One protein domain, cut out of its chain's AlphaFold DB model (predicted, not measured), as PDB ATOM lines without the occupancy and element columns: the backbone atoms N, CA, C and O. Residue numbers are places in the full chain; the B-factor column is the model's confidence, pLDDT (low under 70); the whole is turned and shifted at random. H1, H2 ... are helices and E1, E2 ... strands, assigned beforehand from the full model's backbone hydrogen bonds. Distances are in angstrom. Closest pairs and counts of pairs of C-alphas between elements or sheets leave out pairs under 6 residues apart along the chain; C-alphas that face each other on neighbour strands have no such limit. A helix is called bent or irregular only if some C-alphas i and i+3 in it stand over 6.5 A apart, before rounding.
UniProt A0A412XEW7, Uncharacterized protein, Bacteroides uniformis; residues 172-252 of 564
ATOM      1  N   PHE A 172      38.705   4.905  32.095       93.62
ATOM      2  CA  PHE A 172      37.916   4.812  30.870       93.62
ATOM      3  C   PHE A 172      36.444   4.541  31.202       93.62
ATOM      4  O   PHE A 172      35.551   5.190  30.658       93.62
ATOM      5  N   ALA A 173      36.203   3.634  32.153       93.75
ATOM      6  CA  ALA A 173      34.886   3.355  32.710       93.75
ATOM      7  C   ALA A 173      34.983   2.958  34.187       93.75
ATOM      8  O   ALA A 173      36.007   2.447  34.642       93.75
ATOM      9  N   SER A 174      33.901   3.188  34.927       92.31
ATOM     10  CA  SER A 174      33.764   2.811  36.334       92.31
ATOM     11  C   SER A 174      32.473   2.023  36.501       92.31
ATOM     12  O   SER A 174      31.440   2.421  35.965       92.31
ATOM     13  N   ILE A 175      32.549   0.906  37.214       92.44
ATOM     14  CA  ILE A 175      31.463  -0.057  37.382       92.44
ATOM     15  C   ILE A 175      31.156  -0.187  38.873       92.44
ATOM     16  O   ILE A 175      32.075  -0.303  39.683       92.44
ATOM     17  N   SER A 176      29.882  -0.168  39.264       92.56
ATOM     18  CA  SER A 176      29.487  -0.352  40.665       92.56
ATOM     19  C   SER A 176      29.547  -1.824  41.091       92.56
ATOM     20  O   SER A 176      29.445  -2.744  40.273       92.56
ATOM     21  N   ARG A 177      29.677  -2.074  42.399       90.75
ATOM     22  CA  ARG A 177      29.628  -3.436  42.964       90.75
ATOM     23  C   ARG A 177      28.336  -4.175  42.600       90.75
ATOM     24  O   ARG A 177      28.373  -5.381  42.373       90.75
ATOM     25  N   THR A 178      27.219  -3.453  42.515       91.25
ATOM     26  CA  THR A 178      25.916  -3.990  42.098       91.25
ATOM     27  C   THR A 178      25.970  -4.502  40.663       91.25
ATOM     28  O   THR A 178      25.633  -5.659  40.415       91.25
ATOM     29  N   VAL A 179      26.492  -3.692  39.739       93.12
ATOM     30  CA  VAL A 179      26.664  -4.080  38.334       93.12
ATOM     31  C   VAL A 179      27.590  -5.290  38.185       93.12
ATOM     32  O   VAL A 179      27.299  -6.198  37.408       93.12
ATOM     33  N   LEU A 180      28.676  -5.366  38.962       93.44
ATOM     34  CA  LEU A 180      29.541  -6.554  38.968       93.44
ATOM     35  C   LEU A 180      28.761  -7.822  39.333       93.44
ATOM     36  O   LEU A 180      29.011  -8.878  38.752       93.44
ATOM     37  N   GLY A 181      27.798  -7.718  40.252       93.44
ATOM     38  CA  GLY A 181      26.865  -8.794  40.579       93.44
ATOM     39  C   GLY A 181      26.040  -9.244  39.369       93.44
ATOM     40  O   GLY A 181      25.964 -10.442  39.109       93.44
ATOM     41  N   CYS A 182      25.505  -8.306  38.580       94.81
ATOM     42  CA  CYS A 182      24.774  -8.602  37.339       94.81
ATOM     43  C   CYS A 182      25.640  -9.327  36.297       94.81
ATOM     44  O   CYS A 182      25.128 -10.140  35.529       94.81
ATOM     45  N   PHE A 183      26.947  -9.069  36.291       95.94
ATOM     46  CA  PHE A 183      27.925  -9.691  35.393       95.94
ATOM     47  C   PHE A 183      28.558 -10.975  35.937       95.94
ATOM     48  O   PHE A 183      29.440 -11.555  35.303       95.94
ATOM     49  N   SER A 184      28.107 -11.431  37.103       95.44
ATOM     50  CA  SER A 184      28.600 -12.638  37.751       95.44
ATOM     51  C   SER A 184      27.587 -13.772  37.635       95.44
ATOM     52  O   SER A 184      26.376 -13.562  37.687       95.44
ATOM     53  N   GLU A 185      28.083 -14.996  37.543       95.31
ATOM     54  CA  GLU A 185      27.283 -16.213  37.621       95.31
ATOM     55  C   GLU A 185      27.952 -17.240  38.534       95.31
ATOM     56  O   GLU A 185      29.154 -17.171  38.805       95.31
ATOM     57  N   LYS A 186      27.166 -18.192  39.045       93.88
ATOM     58  CA  LYS A 186      27.668 -19.249  39.923       93.88
ATOM     59  C   LYS A 186      27.721 -20.568  39.160       93.88
ATOM     60  O   LYS A 186      26.688 -21.181  38.915       93.88
ATOM     61  N   VAL A 187      28.929 -21.027  38.841       91.81
ATOM     62  CA  VAL A 187      29.183 -22.274  38.106       91.81
ATOM     63  C   VAL A 187      29.862 -23.265  39.041       91.81
ATOM     64  O   VAL A 187      30.938 -22.992  39.570       91.81
ATOM     65  N   SER A 188      29.230 -24.418  39.273       92.00
ATOM     66  CA  SER A 188      29.748 -25.474  40.163       92.00
ATOM     67  C   SER A 188      30.100 -24.992  41.580       92.00
ATOM     68  O   SER A 188      31.037 -25.480  42.200       92.00
ATOM     69  N   GLY A 189      29.346 -24.020  42.104       90.62
ATOM     70  CA  GLY A 189      29.563 -23.470  43.445       90.62
ATOM     71  C   GLY A 189      30.487 -22.249  43.495       90.62
ATOM     72  O   GLY A 189      30.466 -21.534  44.498       90.62
ATOM     73  N   GLU A 190      31.209 -21.951  42.415       92.19
ATOM     74  CA  GLU A 190      32.149 -20.834  42.330       92.19
ATOM     75  C   GLU A 190      31.582 -19.675  41.515       92.19
ATOM     76  O   GLU A 190      30.937 -19.871  40.486       92.19
ATOM     77  N   TRP A 191      31.850 -18.449  41.960       93.25
ATOM     78  CA  TRP A 191      31.528 -17.258  41.180       93.25
ATOM     79  C   TRP A 191      32.511 -17.099  40.025       93.25
ATOM     80  O   TRP A 191      33.728 -17.111  40.259       93.25
ATOM     81  N   LYS A 192      31.977 -16.860  38.826       94.81
ATOM     82  CA  LYS A 192      32.710 -16.560  37.591       94.81
ATOM     83  C   LYS A 192      32.091 -15.361  36.871       94.81
ATOM     84  O   LYS A 192      30.930 -15.025  37.105       94.81
ATOM     85  N   CYS A 193      32.874 -14.726  36.000       96.06
ATOM     86  CA  CYS A 193      32.350 -13.753  35.047       96.06
ATOM     87  C   CYS A 193      31.462 -14.470  34.029       96.06
ATOM     88  O   CYS A 193      31.859 -15.518  33.515       96.06
ATOM     89  N   LYS A 194      30.311 -13.874  33.716       96.06
ATOM     90  CA  LYS A 194      29.437 -14.320  32.630       96.06
ATOM     91  C   LYS A 194      30.151 -14.303  31.278       96.06
ATOM     92  O   LYS A 194      31.065 -13.503  31.051       96.06
ATOM     93  N   GLY A 195      29.689 -15.157  30.365       92.88
ATOM     94  CA  GLY A 195      30.087 -15.120  28.960       92.88
ATOM     95  C   GLY A 195      29.602 -13.852  28.250       92.88
ATOM     96  O   GLY A 195      28.687 -13.172  28.707       92.88
ATOM     97  N   LYS A 196      30.202 -13.531  27.097       90.56
ATOM     98  CA  LYS A 196      29.921 -12.288  26.357       90.56
ATOM     99  C   LYS A 196      28.431 -12.072  26.055       90.56
ATOM    100  O   LYS A 196      27.925 -10.978  26.280       90.56
ATOM    101  N   ALA A 197      27.738 -13.096  25.553       93.19
ATOM    102  CA  ALA A 197      26.316 -12.986  25.216       93.19
ATOM    103  C   ALA A 197      25.469 -12.644  26.455       93.19
ATOM    104  O   ALA A 197      24.654 -11.724  26.412       93.19
ATOM    105  N   ASP A 198      25.748 -13.304  27.579       95.19
ATOM    106  CA  ASP A 198      25.021 -13.103  28.832       95.19
ATOM    107  C   ASP A 198      25.372 -11.761  29.495       95.19
ATOM    108  O   ASP A 198      24.534 -11.164  30.173       95.19
ATOM    109  N   LEU A 199      26.599 -11.251  29.307       95.38
ATOM    110  CA  LEU A 199      26.984  -9.892  29.715       95.38
ATOM    111  C   LEU A 199      26.174  -8.841  28.951       95.38
ATOM    112  O   LEU A 199      25.637  -7.915  29.563       95.38
ATOM    113  N   GLU A 200      26.066  -8.987  27.628       94.44
ATOM    114  CA  GLU A 200      25.280  -8.085  26.783       94.44
ATOM    115  C   GLU A 200      23.790  -8.112  27.145       94.44
ATOM    116  O   GLU A 200      23.152  -7.058  27.184       94.44
ATOM    117  N   GLU A 201      23.235  -9.295  27.409       95.94
ATOM    118  CA  GLU A 201      21.852  -9.460  27.868       95.94
ATOM    119  C   GLU A 201      21.647  -8.809  29.239       95.94
ATOM    120  O   GLU A 201      20.786  -7.943  29.387       95.94
ATOM    121  N   SER A 202      22.521  -9.105  30.206       95.12
ATOM    122  CA  SER A 202      22.445  -8.531  31.556       95.12
ATOM    123  C   SER A 202      22.547  -7.005  31.543       95.12
ATOM    124  O   SER A 202      21.856  -6.329  32.302       95.12
ATOM    125  N   TYR A 203      23.387  -6.440  30.670       95.06
ATOM    126  CA  TYR A 203      23.457  -4.993  30.490       95.06
ATOM    127  C   TYR A 203      22.137  -4.423  29.967       95.06
ATOM    128  O   TYR A 203      21.628  -3.454  30.531       95.06
ATOM    129  N   LYS A 204      21.564  -5.021  28.917       93.50
ATOM    130  CA  LYS A 204      20.311  -4.545  28.314       93.50
ATOM    131  C   LYS A 204      19.136  -4.617  29.287       93.50
ATOM    132  O   LYS A 204      18.314  -3.710  29.279       93.50
ATOM    133  N   GLU A 205      19.055  -5.675  30.089       94.38
ATOM    134  CA  GLU A 205      17.925  -5.903  30.993       94.38
ATOM    135  C   GLU A 205      18.003  -5.086  32.285       94.38
ATOM    136  O   GLU A 205      16.982  -4.578  32.745       94.38
ATOM    137  N   PHE A 206      19.194  -4.963  32.882       92.31
ATOM    138  CA  PHE A 206      19.325  -4.457  34.256       92.31
ATOM    139  C   PHE A 206      20.038  -3.111  34.377       92.31
ATOM    140  O   PHE A 206      19.939  -2.479  35.427       92.31
ATOM    141  N   ILE A 207      20.781  -2.684  33.354       93.44
ATOM    142  CA  ILE A 207      21.711  -1.549  33.465       93.44
ATOM    143  C   ILE A 207      21.328  -0.418  32.508       93.44
ATOM    144  O   ILE A 207      21.330   0.747  32.904       93.44
ATOM    145  N   ALA A 208      20.997  -0.747  31.257       91.44
ATOM    146  CA  ALA A 208      20.708   0.228  30.212       91.44
ATOM    147  C   ALA A 208      19.572   1.188  30.614       91.44
ATOM    148  O   ALA A 208      18.498   0.766  31.039       91.44
ATOM    149  N   GLY A 209      19.803   2.495  30.459       86.50
ATOM    150  CA  GLY A 209      18.850   3.550  30.821       86.50
ATOM    151  C   GLY A 209      18.734   3.855  32.323       86.50
ATOM    152  O   GLY A 209      17.990   4.768  32.681       86.50
ATOM    153  N   GLY A 210      19.453   3.132  33.190       87.44
ATOM    154  CA  GLY A 210      19.500   3.364  34.637       87.44
ATOM    155  C   GLY A 210      20.632   4.296  35.093       87.44
ATOM    156  O   GLY A 210      21.412   4.807  34.289       87.44
ATOM    157  N   GLU A 211      20.752   4.499  36.410       86.38
ATOM    158  CA  GLU A 211      21.828   5.311  37.021       86.38
ATOM    159  C   GLU A 211      23.226   4.691  36.845       86.38
ATOM    160  O   GLU A 211      24.227   5.405  36.803       86.38
ATOM    161  N   ASP A 212      23.282   3.364  36.722       86.38
ATOM    162  CA  ASP A 212      24.501   2.578  36.521       86.38
ATOM    163  C   ASP A 212      24.881   2.420  35.029       86.38
ATOM    164  O   ASP A 212      25.849   1.724  34.707       86.38
ATOM    165  N   ASP A 213      24.141   3.049  34.102       88.75
ATOM    166  CA  ASP A 213      24.410   2.960  32.664       88.75
ATOM    167  C   ASP A 213      25.729   3.647  32.288       88.75
ATOM    168  O   ASP A 213      25.862   4.878  32.254       88.75
ATOM    169  N   PHE A 214      26.728   2.831  31.970       85.94
ATOM    170  CA  PHE A 214      28.007   3.309  31.481       85.94
ATOM    171  C   PHE A 214      27.935   3.640  29.985       85.94
ATOM    172  O   PHE A 214      27.524   2.837  29.153       85.94
ATOM    173  N   CYS A 215      28.437   4.828  29.631       78.12
ATOM    174  CA  CYS A 215      28.422   5.362  28.264       78.12
ATOM    175  C   CYS A 215      27.011   5.620  27.694       78.12
ATOM    176  O   CYS A 215      26.811   5.472  26.489       78.12
ATOM    177  N   ASN A 216      26.062   6.064  28.533       75.88
ATOM    178  CA  ASN A 216      24.710   6.456  28.119       75.88
ATOM    179  C   ASN A 216      24.732   7.600  27.082       75.88
ATOM    180  O   ASN A 216      24.873   8.781  27.409       75.88
ATOM    181  N   THR A 217      24.630   7.249  25.800       73.88
ATOM    182  CA  THR A 217      24.471   8.201  24.698       73.88
ATOM    183  C   THR A 217      23.828   7.537  23.483       73.88
ATOM    184  O   THR A 217      23.969   6.340  23.232       73.88
ATOM    185  N   THR A 218      23.135   8.347  22.687       75.00
ATOM    186  CA  THR A 218      22.514   7.949  21.419       75.00
ATOM    187  C   THR A 218      23.512   7.885  20.258       75.00
ATOM    188  O   THR A 218      23.203   7.322  19.202       75.00
ATOM    189  N   HIS A 219      24.722   8.424  20.425       86.62
ATOM    190  CA  HIS A 219      25.730   8.475  19.370       86.62
ATOM    191  C   HIS A 219      26.482   7.147  19.198       86.62
ATOM    192  O   HIS A 219      26.568   6.318  20.107       86.62
ATOM    193  N   LYS A 220      27.043   6.938  18.000       92.88
ATOM    194  CA  LYS A 220      27.751   5.703  17.637       92.88
ATOM    195  C   LYS A 220      28.977   5.468  18.515       92.88
ATOM    196  O   LYS A 220      29.188   4.337  18.943       92.88
ATOM    197  N   LEU A 221      29.713   6.529  18.845       92.81
ATOM    198  CA  LEU A 221      30.868   6.471  19.741       92.81
ATOM    199  C   LEU A 221      30.552   5.792  21.074       92.81
ATOM    200  O   LEU A 221      31.254   4.865  21.459       92.81
ATOM    201  N   GLY A 222      29.490   6.201  21.773       92.12
ATOM    202  CA  GLY A 222      29.192   5.608  23.077       92.12
ATOM    203  C   GLY A 222      28.752   4.157  23.003       92.12
ATOM    204  O   GLY A 222      29.089   3.393  23.901       92.12
ATOM    205  N   ARG A 223      28.103   3.742  21.906       91.75
ATOM    206  CA  ARG A 223      27.840   2.318  21.660       91.75
ATOM    207  C   ARG A 223      29.142   1.525  21.564       91.75
ATOM    208  O   ARG A 223      29.262   0.513  22.237       91.75
ATOM    209  N   ILE A 224      30.127   2.020  20.808       94.44
ATOM    210  CA  ILE A 224      31.442   1.369  20.704       94.44
ATOM    211  C   ILE A 224      32.155   1.372  22.062       94.44
ATOM    212  O   ILE A 224      32.675   0.342  22.470       94.44
ATOM    213  N   LYS A 225      32.140   2.491  22.800       94.81
ATOM    214  CA  LYS A 225      32.751   2.562  24.138       94.81
ATOM    215  C   LYS A 225      32.118   1.566  25.106       94.81
ATOM    216  O   LYS A 225      32.846   0.897  25.827       94.81
ATOM    217  N   ARG A 226      30.790   1.431  25.102       94.25
ATOM    218  CA  ARG A 226      30.082   0.410  25.881       94.25
ATOM    219  C   ARG A 226      30.528  -0.994  25.477       94.25
ATOM    220  O   ARG A 226      30.818  -1.795  26.355       94.25
ATOM    221  N   ASP A 227      30.612  -1.281  24.180       94.25
ATOM    222  CA  ASP A 227      31.051  -2.596  23.705       94.25
ATOM    223  C   ASP A 227      32.493  -2.890  24.174       94.25
ATOM    224  O   ASP A 227      32.763  -3.982  24.659       94.25
ATOM    225  N   VAL A 228      33.391  -1.895  24.159       96.00
ATOM    226  CA  VAL A 228      34.745  -1.996  24.746       96.00
ATOM    227  C   VAL A 228      34.700  -2.274  26.252       96.00
ATOM    228  O   VAL A 228      35.435  -3.134  26.732       96.00
ATOM    229  N   VAL A 229      33.842  -1.586  27.018       95.62
ATOM    230  CA  VAL A 229      33.661  -1.882  28.452       95.62
ATOM    231  C   VAL A 229      33.264  -3.345  28.646       95.62
ATOM    232  O   VAL A 229      33.890  -4.034  29.449       95.62
ATOM    233  N   LEU A 230      32.268  -3.827  27.897       95.69
ATOM    234  CA  LEU A 230      31.775  -5.201  28.000       95.69
ATOM    235  C   LEU A 230      32.857  -6.239  27.670       95.69
ATOM    236  O   LEU A 230      32.985  -7.225  28.392       95.69
ATOM    237  N   GLU A 231      33.668  -5.995  26.640       96.06
ATOM    238  CA  GLU A 231      34.787  -6.871  26.258       96.06
ATOM    239  C   GLU A 231      35.938  -6.852  27.272       96.06
ATOM    240  O   GLU A 231      36.629  -7.853  27.452       96.06
ATOM    241  N   CYS A 232      36.145  -5.731  27.968       96.31
ATOM    242  CA  CYS A 232      37.192  -5.615  28.977       96.31
ATOM    243  C   CYS A 232      36.821  -6.314  30.296       96.31
ATOM    244  O   CYS A 232      37.710  -6.843  30.965       96.31
ATOM    245  N   ILE A 233      35.539  -6.333  30.696       95.69
ATOM    246  CA  ILE A 233      35.088  -6.864  32.002       95.69
ATOM    247  C   ILE A 233      35.696  -8.233  32.347       95.69
ATOM    248  O   ILE A 233      36.272  -8.334  33.434       95.69
ATOM    249  N   PRO A 234      35.664  -9.263  31.473       95.06
ATOM    250  CA  PRO A 234      36.225 -10.578  31.789       95.06
ATOM    251  C   PRO A 234      37.685 -10.545  32.257       95.06
ATOM    252  O   PRO A 234      38.071 -11.330  33.122       95.06
ATOM    253  N   ARG A 235      38.493  -9.614  31.732       93.81
ATOM    254  CA  ARG A 235      39.922  -9.482  32.056       93.81
ATOM    255  C   ARG A 235      40.166  -8.887  33.442       93.81
ATOM    256  O   ARG A 235      41.165  -9.212  34.077       93.81
ATOM    257  N   TYR A 236      39.263  -8.027  33.916       93.06
ATOM    258  CA  TYR A 236      39.385  -7.342  35.207       93.06
ATOM    259  C   TYR A 236      38.567  -8.004  36.328       93.06
ATOM    260  O   TYR A 236      38.853  -7.802  37.512       93.06
ATOM    261  N   TRP A 237      37.563  -8.808  35.969       94.94
ATOM    262  CA  TRP A 237      36.535  -9.311  36.880       94.94
ATOM    263  C   TRP A 237      37.089 -10.051  38.107       94.94
ATOM    264  O   TRP A 237      36.641  -9.795  39.226       94.94
ATOM    265  N   GLU A 238      38.084 -10.930  37.934       91.25
ATOM    266  CA  GLU A 238      38.614 -11.727  39.052       91.25
ATOM    267  C   GLU A 238      39.301 -10.844  40.107       91.25
ATOM    268  O   GLU A 238      39.082 -11.028  41.306       91.25
ATOM    269  N   GLY A 239      40.052  -9.822  39.680       90.69
ATOM    270  CA  GLY A 239      40.659  -8.851  40.598       90.69
ATOM    271  C   GLY A 239      39.604  -8.016  41.327       90.69
ATOM    272  O   GLY A 239      39.656  -7.831  42.545       90.69
ATOM    273  N   TRP A 240      38.576  -7.571  40.605       93.62
ATOM    274  CA  TRP A 240      37.471  -6.800  41.174       93.62
ATOM    275  C   TRP A 240      36.660  -7.579  42.207       93.62
ATOM    276  O   TRP A 240      36.334  -7.043  43.272       93.62
ATOM    277  N   LYS A 241      36.379  -8.858  41.944       89.19
ATOM    278  CA  LYS A 241      35.698  -9.756  42.884       89.19
ATOM    279  C   LYS A 241      36.399  -9.779  44.245       89.19
ATOM    280  O   LYS A 241      35.713  -9.670  45.265       89.19
ATOM    281  N   GLN A 242      37.730  -9.835  44.250       85.69
ATOM    282  CA  GLN A 242      38.557  -9.947  45.455       85.69
ATOM    283  C   GLN A 242      38.800  -8.606  46.176       85.69
ATOM    284  O   GLN A 242      39.045  -8.606  47.378       85.69
ATOM    285  N   SER A 243      38.687  -7.470  45.479       85.12
ATOM    286  CA  SER A 243      39.062  -6.140  46.002       85.12
ATOM    287  C   SER A 243      38.212  -5.604  47.168       85.12
ATOM    288  O   SER A 243      38.698  -4.828  47.983       85.12
ATOM    289  N   GLY A 244      36.925  -5.968  47.241       81.25
ATOM    290  CA  GLY A 244      35.965  -5.360  48.176       81.25
ATOM    291  C   GLY A 244      35.570  -3.905  47.859       81.25
ATOM    292  O   GLY A 244      34.788  -3.313  48.606       81.25
ATOM    293  N   GLU A 245      36.063  -3.329  46.757       84.31
ATOM    294  CA  GLU A 245      35.758  -1.954  46.347       84.31
ATOM    295  C   GLU A 245      34.285  -1.781  45.952       84.31
ATOM    296  O   GLU A 245      33.651  -2.688  45.414       84.31
ATOM    297  N   GLN A 246      33.728  -0.592  46.213       88.25
ATOM    298  CA  GLN A 246      32.349  -0.251  45.828       88.25
ATOM    299  C   GLN A 246      32.228   0.188  44.364       88.25
ATOM    300  O   GLN A 246      31.152   0.090  43.772       88.25
ATOM    301  N   LYS A 247      33.328   0.685  43.795       89.81
ATOM    302  CA  LYS A 247      33.447   1.104  42.402       89.81
ATOM    303  C   LYS A 247      34.749   0.566  41.849       89.81
ATOM    304  O   LYS A 247      35.791   0.812  42.440       89.81
ATOM    305  N   MET A 248      34.671  -0.112  40.717       92.94
ATOM    306  CA  MET A 248      35.800  -0.756  40.074       92.94
ATOM    307  C   MET A 248      36.083  -0.091  38.736       92.94
ATOM    308  O   MET A 248      35.172   0.152  37.945       92.94
ATOM    309  N   ASN A 249      37.349   0.224  38.492       92.69
ATOM    310  CA  ASN A 249      37.750   1.039  37.355       92.69
ATOM    311  C   ASN A 249      38.431   0.201  36.274       92.69
ATOM    312  O   ASN A 249      39.323  -0.598  36.558       92.69
ATOM    313  N   ILE A 250      38.049   0.454  35.024       94.81
ATOM    314  CA  ILE A 250      38.857   0.125  33.851       94.81
ATOM    315  C   ILE A 250      39.725   1.350  33.587       94.81
ATOM    316  O   ILE A 250      39.219   2.390  33.161       94.81
ATOM    317  N   SER A 251      41.018   1.235  33.867       92.94
ATOM    318  CA  SER A 251      42.000   2.303  33.670       92.94
ATOM    319  C   SER A 251      43.110   1.833  32.741       92.94
ATOM    320  O   SER A 251      43.512   0.667  32.780       92.94
ATOM    321  N   PHE A 252      43.615   2.765  31.938       93.50
ATOM    322  CA  PHE A 252      44.746   2.562  31.044       93.50
ATOM    323  C   PHE A 252      45.870   3.529  31.414       93.50
ATOM    324  O   PHE A 252      45.625   4.699  31.706       93.50
TER     325      PHE A 252
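AT A GLANCE: This is residues 172 to 252 of the 564 residues of an uncharacterized protein of Bacteroides uniformis (UniProt A0A412XEW7). A long, kinked helix, H3, runs along much of the domain's length, with a small two-strand ribbon, E1 and E4, on one side and the hairpin E2 and E3 together with helix H2 on another. The short helix H1 joins the two ribbons. The printed part has 81 residues, with three named helices and four named strands in the order E1 H1 E2 E3 H2 H3 E4; both sheets are antiparallel and the class is mixed, helices and strands. It is compact, with a radius of gyration of the C-alphas of 12.2 A, and spans 40 by 25 by 20 A.

HOW THE PARTS SIT: E1, residues 173 to 176, and E4, residues 247 to 250, are antiparallel at 154 degrees; N 175 and O 248 are 2.8 A apart, within hydrogen-bond range. H3, residues 220 to 243, has its closest C-alpha to E4 at Trp 240, 6.4 A from Met 248. H3 has a kink of 69 degrees near residue 236 and is irregular: C-alphas 235 and 238 are 7.5 A apart. H2, residues 196 to 206, touches H3 residues 230 to 231 alone, about perpendicular at 79 degrees; the closest C-alphas, of Leu 199 and Leu 230, are 6.9 A apart. E2, residues 184 to 187, and E3, residues 190 to 193, form an antiparallel hairpin, with N 185 and O 192 2.9 A apart. The C-alphas of Cys 193 and Pro 234, the closest of E3 and H3, are 6.0 A apart. H1, residues 177 to 182, and H2 only just touch, with 3 pairs of C-alphas within 8 A, the closest Cys 182 and Ser 202 at 6.2 A. Every O i to N i+4 pair is within hydrogen-bond range in H1 and H2, and 15 of 20 in H3.

IN THESE COORDINATES: E1 begins at C-alpha 173 (34.886, 3.355, 32.710) and is 10.3 A long; H1 is 9.0 A, E2 9.7 A, E3 10.2 A and H2 15.4 A. H3, 32.8 A long, begins at C-alpha 220 (27.751, 5.703, 17.637). E4, 10.2 A, ends at C-alpha 250 (38.857, 0.125, 33.851).

THE WHOLE: The C-alphas of Gly 189 and His 219, the two farthest apart, are 40.2 A apart. The link from H2 to H3, residues 207 to 219, is long; the others are tight. The printed part has no cut, and no printed residue is under 70 in pLDDT.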